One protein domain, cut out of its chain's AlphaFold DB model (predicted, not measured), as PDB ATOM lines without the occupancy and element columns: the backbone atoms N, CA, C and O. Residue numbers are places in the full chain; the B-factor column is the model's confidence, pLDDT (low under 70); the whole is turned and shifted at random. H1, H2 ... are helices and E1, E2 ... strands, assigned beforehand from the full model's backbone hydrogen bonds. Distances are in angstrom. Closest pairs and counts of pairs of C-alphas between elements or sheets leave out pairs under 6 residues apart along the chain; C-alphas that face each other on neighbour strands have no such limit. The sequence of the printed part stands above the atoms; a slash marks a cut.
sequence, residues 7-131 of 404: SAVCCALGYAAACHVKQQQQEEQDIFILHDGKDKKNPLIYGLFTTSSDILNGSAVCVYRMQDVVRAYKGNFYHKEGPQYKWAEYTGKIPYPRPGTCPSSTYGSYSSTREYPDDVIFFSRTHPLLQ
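This is residues 7 to 131 of the 404 residues of the protein "Sema domain-containing protein" of Coregonus sp. 'balchen' (UniProt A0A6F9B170). Two loosely joined parts make a flat shape: a strongly twisted sheet of three long strands, E1 to E3, with H1 over it, and a second part with the small hairpin of E4 and E5, H3 and a long loop, residues 91 to 117. H2 follows E3 in the chain and leads from the first part to the second. The printed part has 125 residues with 3 named helices and 5 named strands, in the order H1 E1 E2 E3 H2 E4 E5 H3; under half of the residues are in named elements, and the class is mixed. The whole is loose, with a radius of gyration of the C-alphas of 17.3 A and spans of 50 by 50 by 21 A.

Begin with E1, residues 26 to 34, E2, residues 44 to 51, and E3, residues 58 to 65, a meander, each strand the antiparallel neighbour of the one before. In the hairpin of E1 and E2, find N 32 and O 46 within hydrogen-bond range at 2.9 A; in that of E2 and E3, N 47 and O 62 at 2.8 A. H1, residues 7 to 14, is on this sheet over E2, at a height of 8.5 A. H2, residues 66 to 74, only grazes the sheet; it is close to H1 but not clearly touching, the closest C-alphas being those of Ala 12 and Val 69, 7.2 A apart. Next come E4, residues 77 to 80, and E5, residues 87 to 90, an antiparallel hairpin with N 79 and O 88 at 2.9 A. H3, residues 118 to 126, is apart from H2; its closest C-alphas with E4 are those of Thr 126 and His 79, 7.2 A apart. In H1, H2 and H3 every O i to N i+4 pair is within hydrogen-bond range.

Find C-alpha 26 at (103.766, 82.744, 140.728); from there E1 runs 22.2 A, with a bend of 63 degrees at residue 29. E2 measures 22.8 A and E3 23.4 A. H3 ends at C-alpha 126, (113.328, 64.772, 127.627), after 12.2 A.

Look to Ile 55 and Ser 109 for the C-alphas farthest apart, 53.9 A. The printed part has no cut; the links H1 to E1 and E5 to H3 are long. Residues 7 to 28, 37, 54 to 55 and 107 to 108 have pLDDT under 70.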
ATOM      1  N   SER A   7     120.642  79.070 140.207       27.06
ATOM      2  CA  SER A   7     119.826  78.773 139.021       27.06
ATOM      3  C   SER A   7     119.125  77.402 139.040       27.06
ATOM      4  O   SER A   7     117.994  77.279 138.565       27.06
ATOM      5  N   ALA A   8     119.754  76.367 139.603       29.94
ATOM      6  CA  ALA A   8     119.154  75.039 139.757       29.94
ATOM      7  C   ALA A   8     118.138  75.011 140.909       29.94
ATOM      8  O   ALA A   8     117.122  74.321 140.821       29.94
ATOM      9  N   VAL A   9     118.374  75.815 141.950       35.62
ATOM     10  CA  VAL A   9     117.404  76.053 143.024       35.62
ATOM     11  C   VAL A   9     116.186  76.821 142.491       35.62
ATOM     12  O   VAL A   9     115.068  76.383 142.748       35.62
ATOM     13  N   CYS A  10     116.380  77.857 141.662       34.41
ATOM     14  CA  CYS A  10     115.300  78.558 140.951       34.41
ATOM     15  C   CYS A  10     114.483  77.606 140.056       34.41
ATOM     16  O   CYS A  10     113.260  77.660 140.035       34.41
ATOM     17  N   CYS A  11     115.124  76.674 139.334       30.03
ATOM     18  CA  CYS A  11     114.394  75.676 138.534       30.03
ATOM     19  C   CYS A  11     113.586  74.696 139.398       30.03
ATOM     20  O   CYS A  11     112.510  74.271 138.992       30.03
ATOM     21  N   ALA A  12     114.080  74.320 140.579       33.59
ATOM     22  CA  ALA A  12     113.332  73.454 141.486       33.59
ATOM     23  C   ALA A  12     112.162  74.193 142.159       33.59
ATOM     24  O   ALA A  12     111.117  73.587 142.378       33.59
ATOM     25  N   LEU A  13     112.314  75.485 142.470       39.88
ATOM     26  CA  LEU A  13     111.326  76.289 143.201       39.88
ATOM     27  C   LEU A  13     110.304  76.986 142.292       39.88
ATOM     28  O   LEU A  13     109.121  76.993 142.629       39.88
ATOM     29  N   GLY A  14     110.705  77.460 141.111       35.72
ATOM     30  CA  GLY A  14     109.824  78.091 140.123       35.72
ATOM     31  C   GLY A  14     108.714  77.177 139.587       35.72
ATOM     32  O   GLY A  14     107.678  77.662 139.146       35.72
ATOM     33  N   TYR A  15     108.879  75.852 139.687       37.41
ATOM     34  CA  TYR A  15     107.829  74.874 139.362       37.41
ATOM     35  C   TYR A  15     107.186  74.221 140.598       37.41
ATOM     36  O   TYR A  15     106.128  73.605 140.475       37.41
ATOM     37  N   ALA A  16     107.786  74.371 141.787       36.94
ATOM     38  CA  ALA A  16     107.320  73.774 143.041       36.94
ATOM     39  C   ALA A  16     106.660  74.764 144.010       36.94
ATOM     40  O   ALA A  16     106.393  74.394 145.154       36.94
ATOM     41  N   ALA A  17     106.374  75.997 143.588       36.84
ATOM     42  CA  ALA A  17     105.721  76.997 144.425       36.84
ATOM     43  C   ALA A  17     104.239  76.641 144.686       36.84
ATOM     44  O   ALA A  17     103.304  77.250 144.178       36.84
ATOM     45  N   ALA A  18     104.017  75.625 145.517       34.25
ATOM     46  CA  ALA A  18     102.772  75.364 146.217       34.25
ATOM     47  C   ALA A  18     102.873  75.980 147.618       34.25
ATOM     48  O   ALA A  18     102.774  75.308 148.643       34.25
ATOM     49  N   CYS A  19     103.078  77.295 147.672       37.28
ATOM     50  CA  CYS A  19     102.570  78.057 148.801       37.28
ATOM     51  C   CYS A  19     101.040  78.055 148.634       37.28
ATOM     52  O   CYS A  19     100.572  78.289 147.526       37.28
ATOM     53  N   HIS A  20     100.282  77.664 149.669       33.69
ATOM     54  CA  HIS A  20      98.864  77.235 149.641       33.69
ATOM     55  C   HIS A  20      97.838  78.336 149.246       33.69
ATOM     56  O   HIS A  20      96.781  78.488 149.851       33.69
ATOM     57  N   VAL A  21      98.148  79.109 148.211       31.41
ATOM     58  CA  VAL A  21      97.308  80.026 147.457       31.41
ATOM     59  C   VAL A  21      97.139  79.345 146.101       31.41
ATOM     60  O   VAL A  21      98.115  79.159 145.385       31.41
ATOM     61  N   LYS A  22      95.922  78.858 145.829       28.72
ATOM     62  CA  LYS A  22      95.496  78.119 144.622       28.72
ATOM     63  C   LYS A  22      96.383  78.377 143.398       28.72
ATOM     64  O   LYS A  22      96.511  79.536 143.039       28.72
ATOM     65  N   GLN A  23      96.880  77.305 142.759       32.19
ATOM     66  CA  GLN A  23      97.477  77.239 141.408       32.19
ATOM     67  C   GLN A  23      97.253  78.502 140.549       32.19
ATOM     68  O   GLN A  23      96.407  78.536 139.657       32.19
ATOM     69  N   GLN A  24      98.014  79.553 140.818       37.44
ATOM     70  CA  GLN A  24      98.083  80.767 140.023       37.44
ATOM     71  C   GLN A  24      99.562  80.992 139.764       37.44
ATOM     72  O   GLN A  24     100.379  80.754 140.649       37.44
ATOM     73  N   GLN A  25      99.894  81.368 138.529       42.84
ATOM     74  CA  GLN A  25     101.260  81.614 138.074       42.84
ATOM     75  C   GLN A  25     101.971  82.559 139.055       42.84
ATOM     76  O   GLN A  25     101.666  83.750 139.122       42.84
ATOM     77  N   GLN A  26     102.871  81.996 139.857       51.69
ATOM     78  CA  GLN A  26     103.766  82.744 140.728       51.69
ATOM     79  C   GLN A  26     105.058  82.978 139.959       51.69
ATOM     80  O   GLN A  26     105.575  82.058 139.324       51.69
ATOM     81  N   GLU A  27     105.558  84.206 140.000       57.62
ATOM     82  CA  GLU A  27     106.867  84.539 139.459       57.62
ATOM     83  C   GLU A  27     107.857  84.612 140.621       57.62
ATOM     84  O   GLU A  27     107.617  85.289 141.626       57.62
ATOM     85  N   GLU A  28     108.940  83.851 140.510       55.62
ATOM     86  CA  GLU A  28     110.045  83.915 141.455       55.62
ATOM     87  C   GLU A  28     110.865  85.169 141.158       55.62
ATOM     88  O   GLU A  28     111.368  85.339 140.049       55.62
ATOM     89  N   GLN A  29     110.978  86.055 142.144       78.50
ATOM     90  CA  GLN A  29     111.641  87.348 141.964       78.50
ATOM     91  C   GLN A  29     113.043  87.369 142.581       78.50
ATOM     92  O   GLN A  29     113.947  87.996 142.033       78.50
ATOM     93  N   ASP A  30     113.231  86.708 143.730       86.44
ATOM     94  CA  ASP A  30     114.514  86.692 144.438       86.44
ATOM     95  C   ASP A  30     114.652  85.464 145.354       86.44
ATOM     96  O   ASP A  30     113.661  84.944 145.880       86.44
ATOM     97  N   ILE A  31     115.894  85.031 145.592       89.69
ATOM     98  CA  ILE A  31     116.232  83.941 146.518       89.69
ATOM     99  C   ILE A  31     117.347  84.383 147.462       89.69
ATOM    100  O   ILE A  31     118.380  84.897 147.036       89.69
ATOM    101  N   PHE A  32     117.195  84.051 148.744       91.44
ATOM    102  CA  PHE A  32     118.252  84.173 149.739       91.44
ATOM    103  C   PHE A  32     118.592  82.816 150.370       91.44
ATOM    104  O   PHE A  32     117.723  82.117 150.891       91.44
ATOM    105  N   ILE A  33     119.874  82.443 150.364       92.00
ATOM    106  CA  ILE A  33     120.358  81.190 150.961       92.00
ATOM    107  C   ILE A  33     121.001  81.494 152.313       92.00
ATOM    108  O   ILE A  33     122.070  82.098 152.400       92.00
ATOM    109  N   LEU A  34     120.360  81.027 153.382       92.06
ATOM    110  CA  LEU A  34     120.847  81.169 154.745       92.06
ATOM    111  C   LEU A  34     121.575  79.892 155.177       92.06
ATOM    112  O   LEU A  34     120.966  78.849 155.428       92.06
ATOM    113  N   HIS A  35     122.898  79.985 155.297       88.88
ATOM    114  CA  HIS A  35     123.715  78.909 155.848       88.88
ATOM    115  C   HIS A  35     123.690  78.936 157.378       88.88
ATOM    116  O   HIS A  35     124.057  79.938 157.993       88.88
ATOM    117  N   ASP A  36     123.334  77.809 157.992       76.38
ATOM    118  CA  ASP A  36     123.582  77.600 159.414       76.38
ATOM    119  C   ASP A  36     125.088  77.373 159.617       76.38
ATOM    120  O   ASP A  36     125.700  76.520 158.967       76.38
ATOM    121  N   GLY A  37     125.708  78.140 160.516       69.00
ATOM    122  CA  GLY A  37     127.129  78.009 160.837       69.00
ATOM    123  C   GLY A  37     127.529  76.594 161.278       69.00
ATOM    124  O   GLY A  37     128.696  76.227 161.124       69.00
ATOM    125  N   LYS A  38     126.578  75.790 161.782       73.38
ATOM    126  CA  LYS A  38     126.792  74.395 162.203       73.38
ATOM    127  C   LYS A  38     126.596  73.379 161.074       73.38
ATOM    128  O   LYS A  38     127.364  72.422 160.998       73.38
ATOM    129  N   ASP A  39     125.618  73.587 160.192       77.19
ATOM    130  CA  ASP A  39     125.304  72.677 159.085       77.19
ATOM    131  C   ASP A  39     125.306  73.403 157.734       77.19
ATOM    132  O   ASP A  39     124.280  73.797 157.180       77.19
ATOM    133  N   LYS A  40     126.504  73.524 157.158       78.25
ATOM    134  CA  LYS A  40     126.688  74.121 155.829       78.25
ATOM    135  C   LYS A  40     126.048  73.306 154.701       78.25
ATOM    136  O   LYS A  40     125.893  73.849 153.609       78.25
ATOM    137  N   LYS A  41     125.737  72.022 154.923       80.62
ATOM    138  CA  LYS A  41     125.221  71.121 153.881       80.62
ATOM    139  C   LYS A  41     123.718  71.267 153.689       80.62
ATOM    140  O   LYS A  41     123.232  71.002 152.592       80.62
ATOM    141  N   ASN A  42     123.011  71.711 154.726       86.06
ATOM    142  CA  ASN A  42     121.564  71.881 154.712       86.06
ATOM    143  C   ASN A  42     121.162  73.338 155.002       86.06
ATOM    144  O   ASN A  42     120.549  73.602 156.037       86.06
ATOM    145  N   PRO A  43     121.490  74.300 154.116       92.06
ATOM    146  CA  PRO A  43     121.015  75.666 154.281       92.06
ATOM    147  C   PRO A  43     119.486  75.753 154.172       92.06
ATOM    148  O   PRO A  43     118.826  74.903 153.559       92.06
ATOM    149  N   LEU A  44     118.943  76.827 154.743       92.88
ATOM    150  CA  LEU A  44     117.576  77.260 154.483       92.88
ATOM    151  C   LEU A  44     117.556  78.142 153.240       92.88
ATOM    152  O   LEU A  44     118.428  78.991 153.055       92.88
ATOM    153  N   ILE A  45     116.553  77.941 152.397       93.75
ATOM    154  CA  ILE A  45     116.360  78.697 151.164       93.75
ATOM    155  C   ILE A  45     115.104  79.529 151.343       93.75
ATOM    156  O   ILE A  45     114.015  78.986 151.505       93.75
ATOM    157  N   TYR A  46     115.258  80.841 151.329       94.31
ATOM    158  CA  TYR A  46     114.162  81.790 151.360       94.31
ATOM    159  C   TYR A  46     113.844  82.199 149.925       94.31
ATOM    160  O   TYR A  46     114.705  82.752 149.249       94.31
ATOM    161  N   GLY A  47     112.632  81.911 149.461       92.75
ATOM    162  CA  GLY A  47     112.146  82.327 148.146       92.75
ATOM    163  C   GLY A  47     111.125  83.450 148.273       92.75
ATOM    164  O   GLY A  47     110.215  83.361 149.105       92.75
ATOM    165  N   LEU A  48     111.278  84.484 147.451       92.69
ATOM    166  CA  LEU A  48     110.339  85.589 147.303       92.69
ATOM    167  C   LEU A  48     109.535  85.388 146.016       92.69
ATOM    168  O   LEU A  48     110.093  85.297 144.922       92.69
ATOM    169  N   PHE A  49     108.216  85.357 146.164       88.38
ATOM    170  CA  PHE A  49     107.270  85.115 145.082       88.38
ATOM    171  C   PHE A  49     106.295  86.274 144.969       88.38
ATOM    172  O   PHE A  49     105.842  86.818 145.980       88.38
ATOM    173  N   THR A  50     105.913  86.604 143.743       87.00
ATOM    174  CA  THR A  50     104.853  87.571 143.459       87.00
ATOM    175  C   THR A  50     103.800  86.956 142.552       87.00
ATOM    176  O   THR A  50     104.016  85.947 141.877       87.00
ATOM    177  N   THR A  51     102.609  87.540 142.566       81.81
ATOM    178  CA  THR A  51     101.559  87.206 141.607       81.81
ATOM    179  C   THR A  51     101.882  87.797 140.235       81.81
ATOM    180  O   THR A  51     102.236  88.974 140.123       81.81
ATOM    181  N   SER A  52     101.692  87.003 139.176       74.94
ATOM    182  CA  SER A  52     101.874  87.464 137.791       74.94
ATOM    183  C   SER A  52     100.785  88.435 137.321       74.94
ATOM    184  O   SER A  52     100.984  89.187 136.375       74.94
ATOM    185  N   SER A  53      99.616  88.422 137.968       71.75
ATOM    186  CA  SER A  53      98.499  89.302 137.619       71.75
ATOM    187  C   SER A  53      98.664  90.693 138.229       71.75
ATOM    188  O   SER A  53      99.003  90.830 139.407       71.75
ATOM    189  N   ASP A  54      98.330  91.719 137.449       66.19
ATOM    190  CA  ASP A  54      98.231  93.110 137.915       66.19
ATOM    191  C   ASP A  54      96.927  93.393 138.679       66.19
ATOM    192  O   ASP A  54      96.808  94.394 139.378       66.19
ATOM    193  N   ILE A  55      95.933  92.505 138.566       68.62
ATOM    194  CA  ILE A  55      94.628  92.658 139.230       68.62
ATOM    195  C   ILE A  55      94.714  92.195 140.689       68.62
ATOM    196  O   ILE A  55      94.078  92.758 141.577       68.62
ATOM    197  N   LEU A  56      95.507  91.153 140.943       71.25
ATOM    198  CA  LEU A  56      95.724  90.599 142.272       71.25
ATOM    199  C   LEU A  56      97.154  90.889 142.694       71.25
ATOM    200  O   LEU A  56      98.028  90.065 142.459       71.25
ATOM    201  N   ASN A  57      97.399  92.025 143.342       81.94
ATOM    202  CA  ASN A  57      98.708  92.314 143.926       81.94
ATOM    203  C   ASN A  57      98.943  91.434 145.152       81.94
ATOM    204  O   ASN A  57      98.285  91.596 146.183       81.94
ATOM    205  N   GLY A  58      99.879  90.497 145.026       86.12
ATOM    206  CA  GLY A  58     100.261  89.575 146.078       86.12
ATOM    207  C   GLY A  58     101.762  89.329 146.080       86.12
ATOM    208  O   GLY A  58     102.408  89.258 145.033       86.12
ATOM    209  N   SER A  59     102.331  89.195 147.269       88.94
ATOM    210  CA  SER A  59     103.713  88.780 147.470       88.94
ATOM    211  C   SER A  59     103.807  87.844 148.664       88.94
ATOM    212  O   SER A  59     103.075  87.990 149.648       88.94
ATOM    213  N   ALA A  60     104.704  86.870 148.581       89.75
ATOM    214  CA  ALA A  60     104.923  85.893 149.630       89.75
ATOM    215  C   ALA A  60     106.409  85.582 149.792       89.75
ATOM    216  O   ALA A  60     107.159  85.549 148.820       89.75
ATOM    217  N   VAL A  61     106.815  85.310 151.029       92.25
ATOM    218  CA  VAL A  61     108.120  84.725 151.342       92.25
ATOM    219  C   VAL A  61     107.878  83.315 151.852       92.25
ATOM    220  O   VAL A  61     107.119  83.123 152.801       92.25
ATOM    221  N   CYS A  62     108.510  82.329 151.228       91.81
ATOM    222  CA  CYS A  62     108.409  80.921 151.599       91.81
ATOM    223  C   CYS A  62     109.815  80.393 151.938       91.81
ATOM    224  O   CYS A  62     110.799  80.810 151.330       91.81
ATOM    225  N   VAL A  63     109.925  79.502 152.928       92.38
ATOM    226  CA  VAL A  63     111.218  78.940 153.362       92.38
ATOM    227  C   VAL A  63     111.258  77.460 153.045       92.38
ATOM    228  O   VAL A  63     110.314  76.748 153.360       92.38
ATOM    229  N   TYR A  64     112.358  76.980 152.488       90.81
ATOM    230  CA  TYR A  64     112.557  75.591 152.097       90.81
ATOM    231  C   TYR A  64     113.832  75.047 152.738       90.81
ATOM    232  O   TYR A  64     114.771  75.794 153.024       90.81
ATOM    233  N   ARG A  65     113.896  73.732 152.957       90.94
ATOM    234  CA  ARG A  65     115.133  73.074 153.397       90.94
ATOM    235  C   ARG A  65     115.831  72.454 152.205       90.94
ATOM    236  O   ARG A  65     115.201  71.734 151.432       90.94
ATOM    237  N   MET A  66     117.149  72.615 152.127       90.25
ATOM    238  CA  MET A  66     117.948  71.960 151.087       90.25
ATOM    239  C   MET A  66     117.765  70.430 151.076       90.25
ATOM    240  O   MET A  66     117.757  69.817 150.015       90.25
ATOM    241  N   GLN A  67     117.533  69.801 152.234       91.69
ATOM    242  CA  GLN A  67     117.250  68.362 152.300       91.69
ATOM    243  C   GLN A  67     115.975  67.956 151.540       91.69
ATOM    244  O   GLN A  67     115.932  66.872 150.962       91.69
ATOM    245  N   ASP A  68     114.951  68.817 151.524       90.31
ATOM    246  CA  ASP A  68     113.685  68.553 150.837       90.31
ATOM    247  C   ASP A  68     113.858  68.731 149.322       90.31
ATOM    248  O   ASP A  68     113.350  67.923 148.551       90.31
ATOM    249  N   VAL A  69     114.676  69.706 148.902       88.38
ATOM    250  CA  VAL A  69     115.105  69.858 147.502       88.38
ATOM    251  C   VAL A  69     115.854  68.604 147.042       88.38
ATOM    252  O   VAL A  69     115.488  67.984 146.048       88.38
ATOM    253  N   VAL A  70     116.866  68.166 147.797       89.44
ATOM    254  CA  VAL A  70     117.643  66.954 147.482       89.44
ATOM    255  C   VAL A  70     116.762  65.701 147.450       89.44
ATOM    256  O   VAL A  70     117.033  64.796 146.660       89.44
ATOM    257  N   ARG A  71     115.721  65.619 148.290       91.12
ATOM    258  CA  ARG A  71     114.741  64.525 148.246       91.12
ATOM    259  C   ARG A  71     113.962  64.537 146.932       91.12
ATOM    260  O   ARG A  71     113.938  63.497 146.280       91.12
ATOM    261  N   ALA A  72     113.446  65.689 146.504       88.75
ATOM    262  CA  ALA A  72     112.725  65.804 145.236       88.75
ATOM    263  C   ALA A  72     113.585  65.355 144.037       88.75
ATOM    264  O   ALA A  72     113.119  64.584 143.205       88.75
ATOM    265  N   TYR A  73     114.878  65.715 143.994       87.50
ATOM    266  CA  TYR A  73     115.812  65.248 142.947       87.50
ATOM    267  C   TYR A  73     116.039  63.723 142.930       87.50
ATOM    268  O   TYR A  73     116.491  63.159 141.929       87.50
ATOM    269  N   LYS A  74     115.740  63.027 144.032       90.06
ATOM    270  CA  LYS A  74     115.773  61.559 144.110       90.06
ATOM    271  C   LYS A  74     114.429  60.918 143.742       90.06
ATOM    272  O   LYS A  74     114.406  59.705 143.535       90.06
ATOM    273  N   GLY A  75     113.356  61.703 143.648       90.19
ATOM    274  CA  GLY A  75     112.009  61.280 143.261       90.19
ATOM    275  C   GLY A  75     111.822  61.150 141.747       90.19
ATOM    276  O   GLY A  75     112.740  61.418 140.973       90.19
ATOM    277  N   ASN A  76     110.645  60.695 141.321       92.31
ATOM    278  CA  ASN A  76     110.339  60.401 139.916       92.31
ATOM    279  C   ASN A  76     110.321  61.659 139.032       92.31
ATOM    280  O   ASN A  76     110.329  62.785 139.525       92.31
ATOM    281  N   PHE A  77     110.308  61.460 137.714       92.12
ATOM    282  CA  PHE A  77     110.267  62.542 136.729       92.12
ATOM    283  C   PHE A  77     108.865  62.680 136.134       92.12
ATOM    284  O   PHE A  77     108.110  61.716 136.088       92.12
ATOM    285  N   TYR A  78     108.531  63.865 135.637       90.25
ATOM    286  CA  TYR A  78     107.411  64.066 134.725       90.25
ATOM    287  C   TYR A  78     107.877  63.890 133.274       90.25
ATOM    288  O   TYR A  78     108.991  64.269 132.910       90.25
ATOM    289  N   HIS A  79     106.990  63.372 132.427       88.00
ATOM    290  CA  HIS A  79     107.180  63.294 130.980       88.00
ATOM    291  C   HIS A  79     105.918  63.739 130.240       88.00
ATOM    292  O   HIS A  79     104.826  63.766 130.810       88.00
ATOM    293  N   LYS A  80     106.074  64.118 128.968       84.88
ATOM    294  CA  LYS A  80     104.956  64.323 128.041       84.88
ATOM    295  C   LYS A  80     105.013  63.246 126.976       84.88
ATOM    296  O   LYS A  80     105.824  63.329 126.058       84.88
ATOM    297  N   GLU A  81     104.151  62.249 127.092       74.19
ATOM    298  CA  GLU A  81     104.059  61.164 126.120       74.19
ATOM    299  C   GLU A  81     102.594  60.805 125.852       74.19
ATOM    300  O   GLU A  81     101.692  61.134 126.625       74.19
ATOM    301  N   GLY A  82     102.351  60.153 124.717       70.75
ATOM    302  CA  GLY A  82     101.025  59.718 124.299       70.75
ATOM    303  C   GLY A  82     100.219  60.768 123.518       70.75
ATOM    304  O   GLY A  82     100.672  61.896 123.304       70.75
ATOM    305  N   PRO A  83      98.995  60.411 123.083       73.69
ATOM    306  CA  PRO A  83      98.234  61.165 122.076       73.69
ATOM    307  C   PRO A  83      97.833  62.578 122.507       73.69
ATOM    308  O   PRO A  83      97.580  63.440 121.676       73.69
ATOM    309  N   GLN A  84      97.737  62.799 123.819       77.94
ATOM    310  CA  GLN A  84      97.258  64.044 124.417       77.94
ATOM    311  C   GLN A  84      98.400  64.969 124.857       77.94
ATOM    312  O   GLN A  84      98.134  66.094 125.271       77.94
ATOM    313  N   TYR A  85      99.654  64.497 124.812       83.38
ATOM    314  CA  TYR A  85     100.855  65.265 125.161       83.38
ATOM    315  C   TYR A  85     100.770  65.993 126.522       83.38
ATOM    316  O   TYR A  85     101.229  67.129 126.690       83.38
ATOM    317  N   LYS A  86     100.139  65.339 127.505       85.88
ATOM    318  CA  LYS A  86      99.952  65.857 128.866       85.88
ATOM    319  C   LYS A  86     101.117  65.435 129.756       85.88
ATOM    320  O   LYS A  86     101.698  64.376 129.545       85.88
ATOM    321  N   TRP A  87     101.432  66.260 130.753       85.81
ATOM    322  CA  TRP A  87     102.393  65.891 131.791       85.81
ATOM    323  C   TRP A  87     101.844  64.728 132.622       85.81
ATOM    324  O   TRP A  87     100.742  64.826 133.161       85.81
ATOM    325  N   ALA A  88     102.616  63.653 132.721       88.88
ATOM    326  CA  ALA A  88     102.314  62.478 133.527       88.88
ATOM    327  C   ALA A  88     103.578  61.983 134.236       88.88
ATOM    328  O   ALA A  88     104.695  62.267 133.798       88.88
ATOM    329  N   GLU A  89     103.405  61.307 135.368       91.00
ATOM    330  CA  GLU A  89     104.519  60.705 136.099       91.00
ATOM    331  C   GLU A  89     105.175  59.608 135.255       91.00
ATOM    332  O   GLU A  89     104.507  58.705 134.756       91.00
ATOM    333  N   TYR A  90     106.498  59.674 135.131       91.88
ATOM    334  CA  TYR A  90     107.291  58.656 134.470       91.88
ATOM    335  C   TYR A  90     107.545  57.495 135.431       91.88
ATOM    336  O   TYR A  90     108.346  57.602 136.362       91.88
ATOM    337  N   THR A  91     106.892  56.364 135.172       92.19
ATOM    338  CA  THR A  91     107.025  55.128 135.961       92.19
ATOM    339  C   THR A  91     107.973  54.106 135.327       92.19
ATOM    340  O   THR A  91     108.078  52.974 135.802       92.19
ATOM    341  N   GLY A  92     108.621  54.464 134.216       92.06
ATOM    342  CA  GLY A  92     109.545  53.590 133.502       92.06
ATOM    343  C   GLY A  92     110.911  53.461 134.184       92.06
ATOM    344  O   GLY A  92     111.165  53.976 135.275       92.06
ATOM    345  N   LYS A  93     111.833  52.760 133.518       94.31
ATOM    346  CA  LYS A  93     113.188  52.552 134.033       94.31
ATOM    347  C   LYS A  93     114.025  53.821 133.874       94.31
ATOM    348  O   LYS A  93     114.317  54.247 132.764       94.31
ATOM    349  N   ILE A  94     114.489  54.364 134.995       95.12
ATOM    350  CA  ILE A  94     115.421  55.494 135.015       95.12
ATOM    351  C   ILE A  94     116.840  54.983 134.688       95.12
ATOM    352  O   ILE A  94     117.280  54.012 135.316       95.12
ATOM    353  N   PRO A  95     117.561  55.591 133.724       94.69
ATOM    354  CA  PRO A  95     118.895  55.140 133.332       94.69
ATOM    355  C   PRO A  95     119.947  55.423 134.420       94.69
ATOM    356  O   PRO A  95     119.711  56.199 135.352       94.69
ATOM    357  N   TYR A  96     121.109  54.768 134.315       92.31
ATOM    358  CA  TYR A  96     122.218  54.895 135.268       92.31
ATOM    359  C   TYR A  96     123.476  55.475 134.592       92.31
ATOM    360  O   TYR A  96     123.839  54.989 133.523       92.31
ATOM    361  N   PRO A  97     124.191  56.434 135.217       91.88
ATOM    362  CA  PRO A  97     123.898  57.067 136.503       91.88
ATOM    363  C   PRO A  97     122.615  57.898 136.436       91.88
ATOM    364  O   PRO A  97     122.236  58.381 135.373       91.88
ATOM    365  N   ARG A  98     121.928  58.048 137.577       92.75
ATOM    366  CA  ARG A  98     120.637  58.748 137.614       92.75
ATOM    367  C   ARG A  98     120.792  60.165 137.026       92.75
ATOM    368  O   ARG A  98     121.652  60.903 137.522       92.75
ATOM    369  N   PRO A  99     119.955  60.570 136.055       91.94
ATOM    370  CA  PRO A  99     119.891  61.935 135.535       91.94
ATOM    371  C   PRO A  99     119.925  62.994 136.647       91.94
ATOM    372  O   PRO A  99     119.219  62.873 137.646       91.94
ATOM    373  N   GLY A 100     120.794  63.998 136.499       87.06
ATOM    374  CA  GLY A 100     121.041  65.034 137.515       87.06
ATOM    375  C   GLY A 100     122.102  64.690 138.576       87.06
ATOM    376  O   GLY A 100     122.497  65.561 139.347       87.06
ATOM    377  N   THR A 101     122.622  63.458 138.612       88.88
ATOM    378  CA  THR A 101     123.701  63.084 139.543       88.88
ATOM    379  C   THR A 101     125.036  63.663 139.089       88.88
ATOM    380  O   THR A 101     125.436  63.487 137.938       88.88
ATOM    381  N   CYS A 102     125.771  64.310 139.996       87.88
ATOM    382  CA  CYS A 102     127.129  64.778 139.715       87.88
ATOM    383  C   CYS A 102     128.130  63.604 139.700       87.88
ATOM    384  O   CYS A 102     128.053  62.757 140.597       87.88
ATOM    385  N   PRO A 103     129.116  63.588 138.781       89.00
ATOM    386  CA  PRO A 103     130.185  62.594 138.784       89.00
ATOM    387  C   PRO A 103     130.903  62.546 140.136       89.00
ATOM    388  O   PRO A 103     131.116  63.572 140.794       89.00
ATOM    389  N   SER A 104     131.266  61.345 140.576       82.00
ATOM    390  CA  SER A 104     131.928  61.130 141.858       82.00
ATOM    391  C   SER A 104     132.944  60.007 141.741       82.00
ATOM    392  O   SER A 104     132.580  58.858 141.512       82.00
ATOM    393  N   SER A 105     134.207  60.337 142.019       70.19
ATOM    394  CA  SER A 105     135.314  59.374 142.078       70.19
ATOM    395  C   SER A 105     135.158  58.316 143.183       70.19
ATOM    396  O   SER A 105     135.950  57.383 143.240       70.19
ATOM    397  N   THR A 106     134.196  58.477 144.099       70.44
ATOM    398  CA  THR A 106     134.026  57.619 145.284       70.44
ATOM    399  C   THR A 106     132.935  56.562 145.113       70.44
ATOM    400  O   THR A 106     132.986  55.540 145.787       70.44
ATOM    401  N   TYR A 107     131.952  56.798 144.237       65.25
ATOM    402  CA  TYR A 107     130.762  55.943 144.104       65.25
ATOM    403  C   TYR A 107     130.369  55.649 142.646       65.25
ATOM    404  O   TYR A 107     129.319  55.060 142.406       65.25
ATOM    405  N   GLY A 108     131.185  56.046 141.665       68.62
ATOM    406  CA  GLY A 108     130.906  55.822 140.250       68.62
ATOM    407  C   GLY A 108     132.168  55.625 139.417       68.62
ATOM    408  O   GLY A 108     133.273  55.946 139.847       68.62
ATOM    409  N   SER A 109     131.981  55.098 138.209       80.69
ATOM    410  CA  SER A 109     133.034  54.883 137.209       80.69
ATOM    411  C   SER A 109     133.315  56.113 136.341       80.69
ATOM    412  O   SER A 109     134.172  56.042 135.469       80.69
ATOM    413  N   TYR A 110     132.583  57.210 136.549       86.75
ATOM    414  CA  TYR A 110     132.637  58.398 135.701       86.75
ATOM    415  C   TYR A 110     133.384  59.533 136.392       86.75
ATOM    416  O   TYR A 110     133.035  59.933 137.509       86.75
ATOM    417  N   SER A 111     134.384  60.080 135.704       87.44
ATOM    418  CA  SER A 111     135.167  61.225 136.173       87.44
ATOM    419  C   SER A 111     134.526  62.566 135.786       87.44
ATOM    420  O   SER A 111     134.722  63.577 136.463       87.44
ATOM    421  N   SER A 112     133.705  62.565 134.730       89.50
ATOM    422  CA  SER A 112     133.067  63.745 134.143       89.50
ATOM    423  C   SER A 112     131.691  63.414 133.559       89.50
ATOM    424  O   SER A 112     131.443  62.290 133.132       89.50
ATOM    425  N   THR A 113     130.800  64.408 133.475       89.38
ATOM    426  CA  THR A 113     129.482  64.260 132.828       89.38
ATOM    427  C   THR A 113     129.587  63.993 131.327       89.38
ATOM    428  O   THR A 113     128.628  63.517 130.731       89.38
ATOM    429  N   ARG A 114     130.749  64.255 130.708       90.56
ATOM    430  CA  ARG A 114     131.030  63.909 129.301       90.56
ATOM    431  C   ARG A 114     131.102  62.405 129.044       90.56
ATOM    432  O   ARG A 114     130.964  61.992 127.904       90.56
ATOM    433  N   GLU A 115     131.353  61.614 130.082       91.19
ATOM    434  CA  GLU A 115     131.458  60.154 129.992       91.19
ATOM    435  C   GLU A 115     130.109  59.464 130.241       91.19
ATOM    436  O   GLU A 115     130.033  58.237 130.236       91.19
ATOM    437  N   TYR A 116     129.047  60.231 130.510       92.75
ATOM    438  CA  TYR A 116     127.730  59.660 130.759       92.75
ATOM    439  C   TYR A 116     127.171  59.023 129.481       92.75
ATOM    440  O   TYR A 116     127.320  59.609 128.409       92.75
ATOM    441  N   PRO A 117     126.508  57.856 129.583       94.56
ATOM    442  CA  PRO A 117     125.900  57.201 128.429       94.56
ATOM    443  C   PRO A 117     124.834  58.069 127.738       94.56
ATOM    444  O   PRO A 117     124.154  58.876 128.382       94.56
ATOM    445  N   ASP A 118     124.655  57.873 126.429       96.06
ATOM    446  CA  ASP A 118     123.729  58.673 125.613       96.06
ATOM    447  C   ASP A 118     122.272  58.595 126.096       96.06
ATOM    448  O   ASP A 118     121.548  59.588 126.011       96.06
ATOM    449  N   ASP A 119     121.837  57.458 126.647       95.31
ATOM    450  CA  ASP A 119     120.486  57.289 127.192       95.31
ATOM    451  C   ASP A 119     120.247  58.176 128.429       95.31
ATOM    452  O   ASP A 119     119.181  58.777 128.552       95.31
ATOM    453  N   VAL A 120     121.248  58.356 129.296       94.81
ATOM    454  CA  VAL A 120     121.204  59.292 130.434       94.81
ATOM    455  C   VAL A 120     121.102  60.737 129.951       94.81
ATOM    456  O   VAL A 120     120.308  61.519 130.489       94.81
ATOM    457  N   ILE A 121     121.879  61.110 128.931       94.44
ATOM    458  CA  ILE A 121     121.858  62.463 128.356       94.44
ATOM    459  C   ILE A 121     120.517  62.739 127.667       94.44
ATOM    460  O   ILE A 121     119.918  63.798 127.876       94.44
ATOM    461  N   PHE A 122     120.016  61.784 126.885       94.44
ATOM    462  CA  PHE A 122     118.719  61.871 126.225       94.44
ATOM    463  C   PHE A 122     117.576  61.969 127.239       94.44
ATOM    464  O   PHE A 122     116.716  62.845 127.114       94.44
ATOM    465  N   PHE A 123     117.594  61.134 128.283       94.94
ATOM    466  CA  PHE A 123     116.597  61.170 129.347       94.94
ATOM    467  C   PHE A 123     116.589  62.528 130.051       94.94
ATOM    468  O   PHE A 123     115.537  63.143 130.178       94.94
ATOM    469  N   SER A 124     117.762  63.048 130.429       92.38
ATOM    470  CA  SER A 124     117.884  64.349 131.110       92.38
ATOM    471  C   SER A 124     117.272  65.503 130.302       92.38
ATOM    472  O   SER A 124     116.734  66.444 130.878       92.38
ATOM    473  N   ARG A 125     117.337  65.439 128.964       91.06
ATOM    474  CA  ARG A 125     116.756  66.452 128.063       91.06
ATOM    475  C   ARG A 125     115.246  66.311 127.893       91.06
ATOM    476  O   ARG A 125     114.557  67.310 127.722       91.06
ATOM    477  N   THR A 126     114.743  65.081 127.894       90.31
ATOM    478  CA  THR A 126     113.328  64.772 127.627       90.31
ATOM    479  C   THR A 126     112.470  64.734 128.894       90.31
ATOM    480  O   THR A 126     111.259  64.916 128.812       90.31
ATOM    481  N   HIS A 127     113.099  64.570 130.060       90.00
ATOM    482  CA  HIS A 127     112.465  64.470 131.375       90.00
ATOM    483  C   HIS A 127     113.070  65.488 132.367       90.00
ATOM    484  O   HIS A 127     113.621  65.095 133.395       90.00
ATOM    485  N   PRO A 128     113.035  66.804 132.082       88.19
ATOM    486  CA  PRO A 128     113.705  67.796 132.924       88.19
ATOM    487  C   PRO A 128     112.971  68.097 134.241       88.19
ATOM    488  O   PRO A 128     113.564  68.670 135.151       88.19
ATOM    489  N   LEU A 129     111.682  67.755 134.340       88.94
ATOM    490  CA  LEU A 129     110.827  68.114 135.469       88.94
ATOM    491  C   LEU A 129     110.701  66.946 136.453       88.94
ATOM    492  O   LEU A 129     110.496  65.804 136.047       88.94
ATOM    493  N   LEU A 130     110.789  67.240 137.748       89.31
ATOM    494  CA  LEU A 130     110.583  66.273 138.828       89.31
ATOM    495  C   LEU A 130     109.101  66.190 139.200       89.31
ATOM    496  O   LEU A 130     108.377  67.179 139.112       89.31
ATOM    497  N   GLN A 131     108.660  65.012 139.633       87.62
ATOM    498  CA  GLN A 131     107.277  64.761 140.029       87.62
ATOM    499  C   GLN A 131     106.943  65.365 141.399       87.62
ATOM    500  O   GLN A 131     105.875  65.956 141.568       87.62
TER     501      GLN A 131